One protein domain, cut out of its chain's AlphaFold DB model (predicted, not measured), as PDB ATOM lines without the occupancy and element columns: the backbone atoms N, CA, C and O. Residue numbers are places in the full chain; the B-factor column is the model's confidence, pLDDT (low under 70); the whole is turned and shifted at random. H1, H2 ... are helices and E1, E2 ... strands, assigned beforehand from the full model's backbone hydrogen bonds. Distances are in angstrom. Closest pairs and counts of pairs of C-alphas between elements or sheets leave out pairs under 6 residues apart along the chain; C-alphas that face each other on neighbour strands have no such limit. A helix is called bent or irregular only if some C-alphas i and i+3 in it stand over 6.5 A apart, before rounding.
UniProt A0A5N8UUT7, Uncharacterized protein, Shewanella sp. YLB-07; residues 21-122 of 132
ATOM      1  N   ALA A  21     -23.546-119.053 -41.697       67.31
ATOM      2  CA  ALA A  21     -23.595-118.329 -40.431       67.31
ATOM      3  C   ALA A  21     -23.468-119.256 -39.206       67.31
ATOM      4  O   ALA A  21     -23.096-118.789 -38.133       67.31
ATOM      5  N   ASP A  22     -23.742-120.556 -39.368       83.44
ATOM      6  CA  ASP A  22     -23.545-121.564 -38.325       83.44
ATOM      7  C   ASP A  22     -22.121-122.158 -38.313       83.44
ATOM      8  O   ASP A  22     -21.793-122.953 -37.430       83.44
ATOM      9  N   GLU A  23     -21.264-121.798 -39.273       95.12
ATOM     10  CA  GLU A  23     -19.880-122.259 -39.371       95.12
ATOM     11  C   GLU A  23     -18.891-121.133 -39.041       95.12
ATOM     12  O   GLU A  23     -19.033-119.985 -39.472       95.12
ATOM     13  N   CYS A  24     -17.831-121.476 -38.311       97.56
ATOM     14  CA  CYS A  24     -16.739-120.563 -38.004       97.56
ATOM     15  C   CYS A  24     -15.405-121.091 -38.522       97.56
ATOM     16  O   CYS A  24     -15.114-122.280 -38.411       97.56
ATOM     17  N   VAL A  25     -14.571-120.211 -39.072       98.38
ATOM     18  CA  VAL A  25     -13.230-120.541 -39.556       98.38
ATOM     19  C   VAL A  25     -12.182-119.865 -38.679       98.38
ATOM     20  O   VAL A  25     -12.102-118.640 -38.624       98.38
ATOM     21  N   VAL A  26     -11.332-120.656 -38.032       98.75
ATOM     22  CA  VAL A  26     -10.138-120.167 -37.337       98.75
ATOM     23  C   VAL A  26      -8.988-120.058 -38.336       98.75
ATOM     24  O   VAL A  26      -8.630-121.043 -38.992       98.75
ATOM     25  N   LEU A  27      -8.384-118.873 -38.435       98.88
ATOM     26  CA  LEU A  27      -7.204-118.622 -39.261       98.88
ATOM     27  C   LEU A  27      -5.953-118.536 -38.390       98.88
ATOM     28  O   LEU A  27      -5.889-117.727 -37.467       98.88
ATOM     29  N   LEU A  28      -4.939-119.346 -38.714       98.88
ATOM     30  CA  LEU A  28      -3.650-119.353 -38.012       98.88
ATOM     31  C   LEU A  28      -2.498-119.096 -38.988       98.88
ATOM     32  O   LEU A  28      -2.240-119.896 -39.895       98.88
ATOM     33  N   HIS A  29      -1.780-117.989 -38.783       98.75
ATOM     34  CA  HIS A  29      -0.681-117.564 -39.654       98.75
ATOM     35  C   HIS A  29       0.583-118.439 -39.508       98.75
ATOM     36  O   HIS A  29       0.609-119.409 -38.761       98.75
ATOM     37  N   GLY A  30       1.647-118.135 -40.261       98.44
ATOM     38  CA  GLY A  30       2.932-118.854 -40.200       98.44
ATOM     39  C   GLY A  30       3.993-118.227 -39.285       98.44
ATOM     40  O   GLY A  30       3.807-117.141 -38.737       98.44
ATOM     41  N   LEU A  31       5.155-118.888 -39.192       98.00
ATOM     42  CA  LEU A  31       6.344-118.379 -38.499       98.00
ATOM     43  C   LEU A  31       6.784-117.023 -39.072       98.00
ATOM     44  O   LEU A  31       6.910-116.870 -40.286       98.00
ATOM     45  N   GLY A  32       7.037-116.047 -38.197       97.38
ATOM     46  CA  GLY A  32       7.486-114.706 -38.585       97.38
ATOM     47  C   GLY A  32       6.406-113.828 -39.222       97.38
ATOM     48  O   GLY A  32       6.732-112.752 -39.714       97.38
ATOM     49  N   ARG A  33       5.144-114.272 -39.210       97.56
ATOM     50  CA  ARG A  33       3.979-113.522 -39.699       97.56
ATOM     51  C   ARG A  33       3.107-113.041 -38.534       97.56
ATOM     52  O   ARG A  33       3.428-113.318 -37.377       97.56
ATOM     53  N   SER A  34       2.034-112.349 -38.897       98.38
ATOM     54  CA  SER A  34       0.924-111.907 -38.050       98.38
ATOM     55  C   SER A  34      -0.420-112.255 -38.708       98.38
ATOM     56  O   SER A  34      -0.453-112.672 -39.879       98.38
ATOM     57  N   ALA A  35      -1.523-112.039 -37.990       98.38
ATOM     58  CA  ALA A  35      -2.900-112.174 -38.484       98.38
ATOM     59  C   ALA A  35      -3.163-111.364 -39.768       98.38
ATOM     60  O   ALA A  35      -3.893-111.817 -40.650       98.38
ATOM     61  N   ALA A  36      -2.467-110.234 -39.949       98.62
ATOM     62  CA  ALA A  36      -2.554-109.413 -41.160       98.62
ATOM     63  C   ALA A  36      -2.237-110.195 -42.449       98.62
ATOM     64  O   ALA A  36      -2.782-109.931 -43.517       98.62
ATOM     65  N   SER A  37      -1.390-111.229 -42.364       98.31
ATOM     66  CA  SER A  37      -1.088-112.084 -43.520       98.31
ATOM     67  C   SER A  37      -2.266-112.946 -43.995       98.31
ATOM     68  O   SER A  37      -2.182-113.533 -45.074       98.31
ATOM     69  N   MET A  38      -3.340-113.009 -43.205       98.62
ATOM     70  CA  MET A  38      -4.548-113.793 -43.452       98.62
ATOM     71  C   MET A  38      -5.787-112.916 -43.730       98.62
ATOM     72  O   MET A  38      -6.803-113.464 -44.152       98.62
ATOM     73  N   GLU A  39      -5.711-111.585 -43.579       98.62
ATOM     74  CA  GLU A  39      -6.849-110.645 -43.721       98.62
ATOM     75  C   GLU A  39      -7.594-110.798 -45.053       98.62
ATOM     76  O   GLU A  39      -8.813-110.913 -45.091       98.62
ATOM     77  N   LYS A  40      -6.865-110.919 -46.169       98.62
ATOM     78  CA  LYS A  40      -7.499-111.112 -47.483       98.62
ATOM     79  C   LYS A  40      -8.370-112.374 -47.542       98.62
ATOM     80  O   LYS A  40      -9.339-112.411 -48.293       98.62
ATOM     81  N   LEU A  41      -7.995-113.434 -46.826       98.62
ATOM     82  CA  LEU A  41      -8.799-114.653 -46.751       98.62
ATOM     83  C   LEU A  41      -9.967-114.477 -45.777       98.62
ATOM     84  O   LEU A  41     -11.066-114.931 -46.080       98.62
ATOM     85  N   GLU A  42      -9.734-113.809 -44.649       98.69
ATOM     86  CA  GLU A  42     -10.778-113.441 -43.695       98.69
ATOM     87  C   GLU A  42     -11.922-112.685 -44.376       98.69
ATOM     88  O   GLU A  42     -13.067-113.120 -44.276       98.69
ATOM     89  N   ASP A  43     -11.615-111.628 -45.132       98.56
ATOM     90  CA  ASP A  43     -12.616-110.834 -45.852       98.56
ATOM     91  C   ASP A  43     -13.441-111.707 -46.801       98.56
ATOM     92  O   ASP A  43     -14.668-111.667 -46.807       98.56
ATOM     93  N   ARG A  44     -12.774-112.589 -47.552       98.38
ATOM     94  CA  ARG A  44     -13.435-113.466 -48.528       98.38
ATOM     95  C   ARG A  44     -14.315-114.533 -47.891       98.38
ATOM     96  O   ARG A  44     -15.305-114.928 -48.498       98.38
ATOM     97  N   LEU A  45     -13.959-115.010 -46.704       97.25
ATOM     98  CA  LEU A  45     -14.786-115.938 -45.938       97.25
ATOM     99  C   LEU A  45     -15.998-115.215 -45.338       97.25
ATOM    100  O   LEU A  45     -17.118-115.716 -45.445       97.25
ATOM    101  N   LYS A  46     -15.807-114.009 -44.793       96.12
ATOM    102  CA  LYS A  46     -16.909-113.173 -44.291       96.12
ATOM    103  C   LYS A  46     -17.898-112.806 -45.400       96.12
ATOM    104  O   LYS A  46     -19.102-112.943 -45.201       96.12
ATOM    105  N   ASP A  47     -17.407-112.460 -46.592       96.25
ATOM    106  CA  ASP A  47     -18.224-112.210 -47.793       96.25
ATOM    107  C   ASP A  47     -19.065-113.429 -48.222       96.25
ATOM    108  O   ASP A  47     -20.006-113.306 -49.007       96.25
ATOM    109  N   HIS A  48     -18.720-114.628 -47.749       94.44
ATOM    110  CA  HIS A  48     -19.450-115.873 -48.002       94.44
ATOM    111  C   HIS A  48     -20.249-116.361 -46.786       94.44
ATOM    112  O   HIS A  48     -20.794-117.462 -46.809       94.44
ATOM    113  N   GLY A  49     -20.383-115.519 -45.760       93.06
ATOM    114  CA  GLY A  49     -21.258-115.755 -44.615       93.06
ATOM    115  C   GLY A  49     -20.639-116.568 -43.483       93.06
ATOM    116  O   GLY A  49     -21.364-116.916 -42.558       93.06
ATOM    117  N   TYR A  50     -19.336-116.852 -43.523       95.69
ATOM    118  CA  TYR A  50     -18.644-117.505 -42.411       95.69
ATOM    119  C   TYR A  50     -18.382-116.525 -41.266       95.69
ATOM    120  O   TYR A  50     -17.981-115.378 -41.487       95.69
ATOM    121  N   VAL A  51     -18.485-117.012 -40.029       96.25
ATOM    122  CA  VAL A  51     -17.806-116.368 -38.899       96.25
ATOM    123  C   VAL A  51     -16.308-116.654 -39.030       96.25
ATOM    124  O   VAL A  51     -15.913-117.761 -39.383       96.25
ATOM    125  N   VAL A  52     -15.446-115.674 -38.764       97.88
ATOM    126  CA  VAL A  52     -13.993-115.865 -38.880       97.88
ATOM    127  C   VAL A  52     -13.291-115.384 -37.620       97.88
ATOM    128  O   VAL A  52     -13.505-114.257 -37.181       97.88
ATOM    129  N   ALA A  53     -12.427-116.237 -37.074       98.38
ATOM    130  CA  ALA A  53     -11.519-115.925 -35.979       98.38
ATOM    131  C   ALA A  53     -10.085-115.845 -36.528       98.38
ATOM    132  O   ALA A  53      -9.406-116.865 -36.668       98.38
ATOM    133  N   ASN A  54      -9.634-114.643 -36.894       98.81
ATOM    134  CA  ASN A  54      -8.275-114.413 -37.386       98.81
ATOM    135  C   ASN A  54      -7.331-114.084 -36.221       98.81
ATOM    136  O   ASN A  54      -7.346-112.968 -35.704       98.81
ATOM    137  N   ILE A  55      -6.549-115.074 -35.782       98.69
ATOM    138  CA  ILE A  55      -5.804-115.010 -34.518       98.69
ATOM    139  C   ILE A  55      -4.365-114.547 -34.749       98.69
ATOM    140  O   ILE A  55      -3.630-115.136 -35.550       98.69
ATOM    141  N   ASP A  56      -3.942-113.520 -34.009       98.50
ATOM    142  CA  ASP A  56      -2.550-113.064 -33.974       98.50
ATOM    143  C   ASP A  56      -1.795-113.714 -32.814       98.50
ATOM    144  O   ASP A  56      -2.308-113.827 -31.705       98.50
ATOM    145  N   TYR A  57      -0.553-114.141 -33.050       98.25
ATOM    146  CA  TYR A  57       0.270-114.716 -31.990       98.25
ATOM    147  C   TYR A  57       1.776-114.512 -32.226       98.25
ATOM    148  O   TYR A  57       2.254-114.440 -33.364       98.25
ATOM    149  N   PRO A  58       2.601-114.470 -31.158       97.81
ATOM    150  CA  PRO A  58       4.021-114.143 -31.260       97.81
ATOM    151  C   PRO A  58       4.863-115.339 -31.741       97.81
ATOM    152  O   PRO A  58       5.696-115.875 -31.008       97.81
ATOM    153  N   SER A  59       4.700-115.723 -33.009       97.00
ATOM    154  CA  SER A  59       5.207-116.961 -33.632       97.00
ATOM    155  C   SER A  59       6.707-117.266 -33.481       97.00
ATOM    156  O   SER A  59       7.119-118.398 -33.706       97.00
ATOM    157  N   ARG A  60       7.537-116.284 -33.103       97.19
ATOM    158  CA  ARG A  60       8.994-116.429 -32.909       97.19
ATOM    159  C   ARG A  60       9.443-116.416 -31.446       97.19
ATOM    160  O   ARG A  60      10.641-116.485 -31.192       97.19
ATOM    161  N   LYS A  61       8.526-116.226 -30.497       96.50
ATOM    162  CA  LYS A  61       8.875-115.901 -29.103       96.50
ATOM    163  C   LYS A  61       8.560-117.011 -28.105       96.50
ATOM    164  O   LYS A  61       8.923-116.885 -26.942       96.50
ATOM    165  N   MET A  62       7.852-118.054 -28.523       95.94
ATOM    166  CA  MET A  62       7.299-119.069 -27.630       95.94
ATOM    167  C   MET A  62       7.460-120.464 -28.238       95.94
ATOM    168  O   MET A  62       7.662-120.605 -29.445       95.94
ATOM    169  N   SER A  63       7.389-121.494 -27.394       96.75
ATOM    170  CA  SER A  63       7.430-122.888 -27.840       96.75
ATOM    171  C   SER A  63       6.168-123.254 -28.628       96.75
ATOM    172  O   SER A  63       5.126-122.613 -28.489       96.75
ATOM    173  N   ILE A  64       6.243-124.325 -29.424       96.81
ATOM    174  CA  ILE A  64       5.094-124.852 -30.179       96.81
ATOM    175  C   ILE A  64       3.933-125.198 -29.232       96.81
ATOM    176  O   ILE A  64       2.793-124.877 -29.542       96.81
ATOM    177  N   GLU A  65       4.209-125.792 -28.066       94.56
ATOM    178  CA  GLU A  65       3.173-126.134 -27.082       94.56
ATOM    179  C   GLU A  65       2.464-124.887 -26.541       94.56
ATOM    180  O   GLU A  65       1.235-124.835 -26.518       94.56
ATOM    181  N   SER A  66       3.221-123.862 -26.139       94.62
ATOM    182  CA  SER A  66       2.630-122.634 -25.609       94.62
ATOM    183  C   SER A  66       1.868-121.865 -26.687       94.62
ATOM    184  O   SER A  66       0.778-121.369 -26.417       94.62
ATOM    185  N   LEU A  67       2.402-121.806 -27.912       97.12
ATOM    186  CA  LEU A  67       1.721-121.198 -29.056       97.12
ATOM    187  C   LEU A  67       0.427-121.936 -29.410       97.12
ATOM    188  O   LEU A  67      -0.578-121.291 -29.684       97.12
ATOM    189  N   ALA A  68       0.433-123.272 -29.372       96.06
ATOM    190  CA  ALA A  68      -0.755-124.077 -29.624       96.06
ATOM    191  C   ALA A  68      -1.849-123.801 -28.589       96.06
ATOM    192  O   ALA A  68      -2.994-123.592 -28.974       96.06
ATOM    193  N   LYS A  69      -1.499-123.729 -27.296       92.81
ATOM    194  CA  LYS A  69      -2.465-123.395 -26.239       92.81
ATOM    195  C   LYS A  69      -3.082-122.022 -26.458       92.81
ATOM    196  O   LYS A  69      -4.294-121.924 -26.463       92.81
ATOM    197  N   ILE A  70      -2.287-120.975 -26.670       94.38
ATOM    198  CA  ILE A  70      -2.866-119.629 -26.785       94.38
ATOM    199  C   ILE A  70      -3.652-119.459 -28.091       94.38
ATOM    200  O   ILE A  70      -4.809-119.065 -28.054       94.38
ATOM    201  N   ALA A  71      -3.071-119.823 -29.238       97.31
ATOM    202  CA  ALA A  71      -3.645-119.465 -30.531       97.31
ATOM    203  C   ALA A  71      -4.846-120.346 -30.905       97.31
ATOM    204  O   ALA A  71      -5.820-119.861 -31.476       97.31
ATOM    205  N   VAL A  72      -4.791-121.647 -30.588       96.75
ATOM    206  CA  VAL A  72      -5.892-122.566 -30.906       96.75
ATOM    207  C   VAL A  72      -7.055-122.367 -29.937       96.75
ATOM    208  O   VAL A  72      -8.193-122.311 -30.396       96.75
ATOM    209  N   VAL A  73      -6.795-122.193 -28.633       94.38
ATOM    210  CA  VAL A  73      -7.866-121.935 -27.649       94.38
ATOM    211  C   VAL A  73      -8.556-120.608 -27.939       94.38
ATOM    212  O   VAL A  73      -9.781-120.575 -27.967       94.38
ATOM    213  N   GLU A  74      -7.815-119.538 -28.238       95.69
ATOM    214  CA  GLU A  74      -8.418-118.246 -28.592       95.69
ATOM    215  C   GLU A  74      -9.326-118.354 -29.829       95.69
ATOM    216  O   GLU A  74     -10.446-117.835 -29.830       95.69
ATOM    217  N   GLY A  75      -8.889-119.090 -30.858       96.81
ATOM    218  CA  GLY A  75      -9.704-119.378 -32.039       96.81
ATOM    219  C   GLY A  75     -10.985-120.146 -31.709       96.81
ATOM    220  O   GLY A  75     -12.074-119.739 -32.119       96.81
ATOM    221  N   LEU A  76     -10.868-121.225 -30.930       95.00
ATOM    222  CA  LEU A  76     -12.006-122.037 -30.495       95.00
ATOM    223  C   LEU A  76     -12.991-121.230 -29.645       95.00
ATOM    224  O   LEU A  76     -14.196-121.288 -29.887       95.00
ATOM    225  N   GLU A  77     -12.503-120.449 -28.682       93.25
ATOM    226  CA  GLU A  77     -13.340-119.594 -27.844       93.25
ATOM    227  C   GLU A  77     -14.072-118.535 -28.663       93.25
ATOM    228  O   GLU A  77     -15.259-118.300 -28.438       93.25
ATOM    229  N   THR A  78     -13.382-117.898 -29.611       94.50
ATOM    230  CA  THR A  78     -13.972-116.875 -30.483       94.50
ATOM    231  C   THR A  78     -15.121-117.468 -31.296       94.50
ATOM    232  O   THR A  78     -16.224-116.922 -31.299       94.50
ATOM    233  N   CYS A  79     -14.902-118.633 -31.907       94.75
ATOM    234  CA  CYS A  79     -15.939-119.340 -32.652       94.75
ATOM    235  C   CYS A  79     -17.091-119.837 -31.764       94.75
ATOM    236  O   CYS A  79     -18.257-119.742 -32.149       94.75
ATOM    237  N   THR A  80     -16.790-120.321 -30.557       90.31
ATOM    238  CA  THR A  80     -17.804-120.808 -29.606       90.31
ATOM    239  C   THR A  80     -18.690-119.665 -29.105       90.31
ATOM    240  O   THR A  80     -19.909-119.810 -29.040       90.31
ATOM    241  N   LYS A  81     -18.110-118.489 -28.815       90.50
ATOM    242  CA  LYS A  81     -18.853-117.272 -28.428       90.50
ATOM    243  C   LYS A  81     -19.782-116.785 -29.542       90.50
ATOM    244  O   LYS A  81     -20.830-116.219 -29.251       90.50
ATOM    245  N   ALA A  82     -19.430-117.047 -30.799       87.81
ATOM    246  CA  ALA A  82     -20.279-116.778 -31.953       87.81
ATOM    247  C   ALA A  82     -21.367-117.846 -32.189       87.81
ATOM    248  O   ALA A  82     -22.086-117.770 -33.181       87.81
ATOM    249  N   THR A  83     -21.519-118.828 -31.291       84.19
ATOM    250  CA  THR A  83     -22.513-119.917 -31.365       84.19
ATOM    251  C   THR A  83     -22.408-120.796 -32.616       84.19
ATOM    252  O   THR A  83     -23.386-121.424 -33.023       84.19
ATOM    253  N   ALA A  84     -21.215-120.872 -33.213       86.12
ATOM    254  CA  ALA A  84     -20.978-121.714 -34.377       86.12
ATOM    255  C   ALA A  84     -21.144-123.201 -34.024       86.12
ATOM    256  O   ALA A  84     -20.606-123.684 -33.027       86.12
ATOM    257  N   ARG A  85     -21.880-123.936 -34.862       87.25
ATOM    258  CA  ARG A  85     -22.105-125.387 -34.746       87.25
ATOM    259  C   ARG A  85     -20.940-126.204 -35.286       87.25
ATOM    260  O   ARG A  85     -20.759-127.349 -34.882       87.25
ATOM    261  N   GLN A  86     -20.173-125.625 -36.203       93.38
ATOM    262  CA  GLN A  86     -19.011-126.259 -36.808       93.38
ATOM    263  C   GLN A  86     -17.841-125.283 -36.832       93.38
ATOM    264  O   GLN A  86     -17.986-124.125 -37.224       93.38
ATOM    265  N   ILE A  87     -16.670-125.770 -36.423       96.19
ATOM    266  CA  ILE A  87     -15.427-125.003 -36.435       96.19
ATOM    267  C   ILE A  87     -14.465-125.644 -37.430       96.19
ATOM    268  O   ILE A  87     -14.123-126.821 -37.327       96.19
ATOM    269  N   ASN A  88     -14.015-124.845 -38.387       97.75
ATOM    270  CA  ASN A  88     -13.048-125.204 -39.408       97.75
ATOM    271  C   ASN A  88     -11.714-124.501 -39.117       97.75
ATOM    272  O   ASN A  88     -11.691-123.380 -38.614       97.75
ATOM    273  N   PHE A  89     -10.592-125.120 -39.485       98.44
ATOM    274  CA  PHE A  89      -9.270-124.493 -39.394       98.44
ATOM    275  C   PHE A  89      -8.682-124.291 -40.786       98.44
ATOM    276  O   PHE A  89      -8.579-125.239 -41.565       98.44
ATOM    277  N   VAL A  90      -8.207-123.078 -41.069       98.62
ATOM    278  CA  VAL A  90      -7.342-122.804 -42.219       98.62
ATOM    279  C   VAL A  90      -6.031-122.232 -41.711       98.62
ATOM    280  O   VAL A  90      -5.989-121.281 -40.934       98.62
ATOM    281  N   THR A  91      -4.926-122.841 -42.126       98.56
ATOM    282  CA  THR A  91      -3.617-122.537 -41.549       98.56
ATOM    283  C   THR A  91      -2.575-122.271 -42.620       98.56
ATOM    284  O   THR A  91      -2.667-122.770 -43.741       98.56
ATOM    285  N   HIS A  92      -1.544-121.510 -42.253       98.50
ATOM    286  CA  HIS A  92      -0.348-121.338 -43.064       98.50
ATOM    287  C   HIS A  92       0.887-121.881 -42.330       98.50
ATOM    288  O   HIS A  92       1.317-121.325 -41.321       98.50
ATOM    289  N   SER A  93       1.535-122.911 -42.886       98.00
ATOM    290  CA  SER A  93       2.800-123.474 -42.377       98.00
ATOM    291  C   SER A  93       2.745-123.794 -40.868       98.00
ATOM    292  O   SER A  93       2.024-124.714 -40.486       98.00
ATOM    293  N   LEU A  94       3.464-123.043 -40.012       98.50
ATOM    294  CA  LEU A  94       3.483-123.209 -38.549       98.50
ATOM    295  C   LEU A  94       2.081-123.337 -37.940       98.50
ATOM    296  O   LEU A  94       1.908-124.168 -37.055       98.50
ATOM    297  N   GLY A  95       1.083-122.591 -38.428       98.50
ATOM    298  CA  GLY A  95      -0.283-122.681 -37.910       98.50
ATOM    299  C   GLY A  95      -0.835-124.112 -37.914       98.50
ATOM    300  O   GLY A  95      -1.467-124.528 -36.950       98.50
ATOM    301  N   GLY A  96      -0.514-124.916 -38.934       98.44
ATOM    302  CA  GLY A  96      -0.936-126.318 -39.003       98.44
ATOM    303  C   GLY A  96      -0.223-127.212 -37.984       98.44
ATOM    304  O   GLY A  96      -0.810-128.162 -37.469       98.44
ATOM    305  N   ILE A  97       1.028-126.888 -37.643       98.38
ATOM    306  CA  ILE A  97       1.764-127.566 -36.567       98.38
ATOM    307  C   ILE A  97       1.107-127.261 -35.219       98.38
ATOM    308  O   ILE A  97       0.959-128.173 -34.412       98.38
ATOM    309  N   LEU A  98       0.665-126.018 -34.993       98.38
ATOM    310  CA  LEU A  98      -0.011-125.636 -33.749       98.38
ATOM    311  C   LEU A  98      -1.317-126.406 -33.547       98.38
ATOM    312  O   LEU A  98      -1.534-126.938 -32.463       98.38
ATOM    313  N   VAL A  99      -2.142-126.537 -34.593       97.94
ATOM    314  CA  VAL A  99      -3.378-127.338 -34.530       97.94
ATOM    315  C   VAL A  99      -3.062-128.787 -34.161       97.94
ATOM    316  O   VAL A  99      -3.665-129.343 -33.249       97.94
ATOM    317  N   ARG A 100      -2.072-129.402 -34.818       97.38
ATOM    318  CA  ARG A 100      -1.680-130.785 -34.512       97.38
ATOM    319  C   ARG A 100      -1.159-130.929 -33.087       97.38
ATOM    320  O   ARG A 100      -1.561-131.863 -32.407       97.38
ATOM    321  N   GLN A 101      -0.306-130.008 -32.637       95.75
ATOM    322  CA  GLN A 101       0.198-129.996 -31.267       95.75
ATOM    323  C   GLN A 101      -0.954-129.894 -30.268       95.75
ATOM    324  O   GLN A 101      -0.963-130.639 -29.294       95.75
ATOM    325  N   TYR A 102      -1.924-129.012 -30.509       94.88
ATOM    326  CA  TYR A 102      -3.065-128.817 -29.621       94.88
ATOM    327  C   TYR A 102      -3.809-130.127 -29.332       94.88
ATOM    328  O   TYR A 102      -4.022-130.462 -28.171       94.88
ATOM    329  N   TYR A 103      -4.078-130.934 -30.361       92.38
ATOM    330  CA  TYR A 103      -4.739-132.236 -30.202       92.38
ATOM    331  C   TYR A 103      -3.898-133.306 -29.485       92.38
ATOM    332  O   TYR A 103      -4.429-134.355 -29.133       92.38
ATOM    333  N   THR A 104      -2.606-133.067 -29.247       91.88
ATOM    334  CA  THR A 104      -1.768-133.951 -28.410       91.88
ATOM    335  C   THR A 104      -1.767-133.558 -26.935       91.88
ATOM    336  O   THR A 104      -1.357-134.352 -26.089       91.88
ATOM    337  N   ILE A 105      -2.200-132.336 -26.606       85.06
ATOM    338  CA  ILE A 105      -2.202-131.826 -25.235       85.06
ATOM    339  C   ILE A 105      -3.377-132.473 -24.491       85.06
ATOM    340  O   ILE A 105      -4.504-132.364 -24.967       85.06
ATOM    341  N   PRO A 106      -3.176-133.102 -23.320       81.19
ATOM    342  CA  PRO A 106      -4.292-133.618 -22.533       81.19
ATOM    343  C   PRO A 106      -5.274-132.500 -22.167       81.19
ATOM    344  O   PRO A 106      -4.843-131.402 -21.810       81.19
ATOM    345  N   TYR A 107      -6.579-132.782 -22.203       71.62
ATOM    346  CA  TYR A 107      -7.632-131.770 -22.035       71.62
ATOM    347  C   TYR A 107      -7.479-130.923 -20.762       71.62
ATOM    348  O   TYR A 107      -7.660-129.707 -20.794       71.62
ATOM    349  N   LYS A 108      -7.025-131.525 -19.658       69.25
ATOM    350  CA  LYS A 108      -6.763-130.803 -18.402       69.25
ATOM    351  C   LYS A 108      -5.711-129.690 -18.506       69.25
ATOM    352  O   LYS A 108      -5.563-128.900 -17.589       69.25
ATOM    353  N   TYR A 109      -4.959-129.619 -19.598       68.94
ATOM    354  CA  TYR A 109      -4.001-128.547 -19.865       68.94
ATOM    355  C   TYR A 109      -4.460-127.594 -20.980       68.94
ATOM    356  O   TYR A 109      -3.671-126.750 -21.412       68.94
ATOM    357  N   GLN A 110      -5.702-127.745 -21.454       67.94
ATOM    358  CA  GLN A 110      -6.361-126.887 -22.444       67.94
ATOM    359  C   GLN A 110      -7.364-125.907 -21.802       67.94
ATOM    360  O   GLN A 110      -7.726-124.917 -22.426       67.94
ATOM    361  N   VAL A 111      -7.801-126.161 -20.563       66.88
ATOM    362  CA  VAL A 111      -8.794-125.355 -19.829       66.88
ATOM    363  C   VAL A 111      -8.161-124.363 -18.847       66.88
ATOM    364  O   VAL A 111      -7.047-124.572 -18.364       66.88
ATOM    365  N   SER A 112      -8.880-123.279 -18.527       65.00
ATOM    366  CA  SER A 112      -8.413-122.261 -17.574       65.00
ATOM    367  C   SER A 112      -8.182-122.837 -16.169       65.00
ATOM    368  O   SER A 112      -8.821-123.810 -15.758       65.00
ATOM    369  N   SER A 113      -7.298-122.207 -15.391       64.19
ATOM    370  CA  SER A 113      -7.004-122.602 -14.002       64.19
ATOM    371  C   SER A 113      -8.243-122.607 -13.102       64.19
ATOM    372  O   SER A 113      -8.355-123.439 -12.205       64.19
ATOM    373  N   GLU A 114      -9.195-121.712 -13.358       66.62
ATOM    374  CA  GLU A 114     -10.479-121.650 -12.650       66.62
ATOM    375  C   GLU A 114     -11.361-122.855 -12.982       66.62
ATOM    376  O   GLU A 114     -11.921-123.489 -12.087       66.62
ATOM    377  N   THR A 115     -11.411-123.229 -14.263       64.81
ATOM    378  CA  THR A 115     -12.144-124.405 -14.743       64.81
ATOM    379  C   THR A 115     -11.557-125.688 -14.150       64.81
ATOM    380  O   THR A 115     -12.293-126.551 -13.675       64.81
ATOM    381  N   LEU A 116     -10.228-125.790 -14.077       65.75
ATOM    382  CA  LEU A 116      -9.546-126.914 -13.429       65.75
ATOM    383  C   LEU A 116      -9.826-126.987 -11.930       65.75
ATOM    384  O   LEU A 116     -10.104-128.064 -11.404       65.75
ATOM    385  N   SER A 117      -9.795-125.845 -11.239       67.00
ATOM    386  CA  SER A 117     -10.116-125.782  -9.813       67.00
ATOM    387  C   SER A 117     -11.556-126.218  -9.532       67.00
ATOM    388  O   SER A 117     -11.812-126.870  -8.520       67.00
ATOM    389  N   PHE A 118     -12.494-125.891 -10.427       70.81
ATOM    390  CA  PHE A 118     -13.883-126.331 -10.334       70.81
ATOM    391  C   PHE A 118     -14.017-127.858 -10.444       70.81
ATOM    392  O   PHE A 118     -14.676-128.472  -9.602       70.81
ATOM    393  N   PHE A 119     -13.364-128.485 -11.429       68.31
ATOM    394  CA  PHE A 119     -13.398-129.943 -11.593       68.31
ATOM    395  C   PHE A 119     -12.746-130.677 -10.413       68.31
ATOM    396  O   PHE A 119     -13.355-131.592  -9.852       68.31
ATOM    397  N   ASN A 120     -11.581-130.210  -9.954       68.06
ATOM    398  CA  ASN A 120     -10.891-130.783  -8.794       68.06
ATOM    399  C   ASN A 120     -11.721-130.683  -7.508       68.06
ATOM    400  O   ASN A 120     -11.773-131.631  -6.727       68.06
ATOM    401  N   SER A 121     -12.437-129.571  -7.298       77.06
ATOM    402  CA  SER A 121     -13.316-129.412  -6.133       77.06
ATOM    403  C   SER A 121     -14.485-130.406  -6.116       77.06
ATOM    404  O   SER A 121     -15.088-130.620  -5.062       77.06
ATOM    405  N   ARG A 122     -14.841-130.996  -7.262       77.06
ATOM    406  CA  ARG A 122     -16.001-131.884  -7.421       77.06
ATOM    407  C   ARG A 122     -15.631-133.370  -7.398       77.06
ATOM    408  O   ARG A 122     -16.540-134.181  -7.523       77.06
TER     409      ARG A 122
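This is residues 21 to 122 of the 132 residues of an uncharacterized protein of Shewanella sp. YLB-07 (UniProt A0A5N8UUT7). A small parallel three-stranded sheet is sandwiched between helix H1 on one face and the long H2 on the other, making three layers; H3 packs across H2, and a tail leads away to H4, off the body. The 102 printed residues run E1, H1, E2, H2, E3, H3, H4, with sheet order E2, E1, E3, mixed in class. The whole is compact, with a radius of gyration of the C-alphas of 14.2 A, and only just flat, spanning 45 by 32 by 18 A.

Start at inner strand E1, residues 23 to 28. Beside it is E2, residues 51 to 55, parallel at 16 degrees, with N 25 and O 51 2.8 A apart; E3, residues 86 to 91, is parallel at 24 degrees, with N 26 and O 88 2.8 A apart. H1, residues 35 to 46, is on the sheet at a height of 8.3 A, along the strands over E2 and E1, and with E2 completes a right-handed strand-helix-strand unit, two parallel neighbour strands joined through a helix. It is irregular: C-alphas 37 and 40 are 7.6 A apart. On the opposite face find H2, residues 64 to 81, height 8.7 A, along the strands over E1; E2, H2, E3 form a split unit, E1 between its strands, also right-handed. H3, residues 94 to 102, touches residues 64 to 72 of H2, about perpendicular at 83 degrees; the closest C-alphas are Ala 68 and Leu 98, 4.5 A. H4, residues 113 to 121, is apart from H3. Every O i to N i+4 pair is within hydrogen-bond range in H2, H3 and H4, but 5 of 8 in H1.

Find C-alpha 23 at (-19.880, -122.259, -39.371), where E1 begins; E1 and E3 each measure 16.5 A, E2 12.8 A, H1 15.2 A. H2 runs 25.2 A from C-alpha 64 at (5.094, -124.852, -30.179); H3 measures 12.4 A, and H4, 12.2 A, ends at C-alpha 121, (-13.316, -129.412, -6.133).

The C-alphas of Lys 40 and Arg 122, the farthest apart, are 45.9 A apart. The printed part has no cut and no long link. Low confidence, pLDDT under 70, falls at residue 21, residues 108 to 117 and residues 119 to 120.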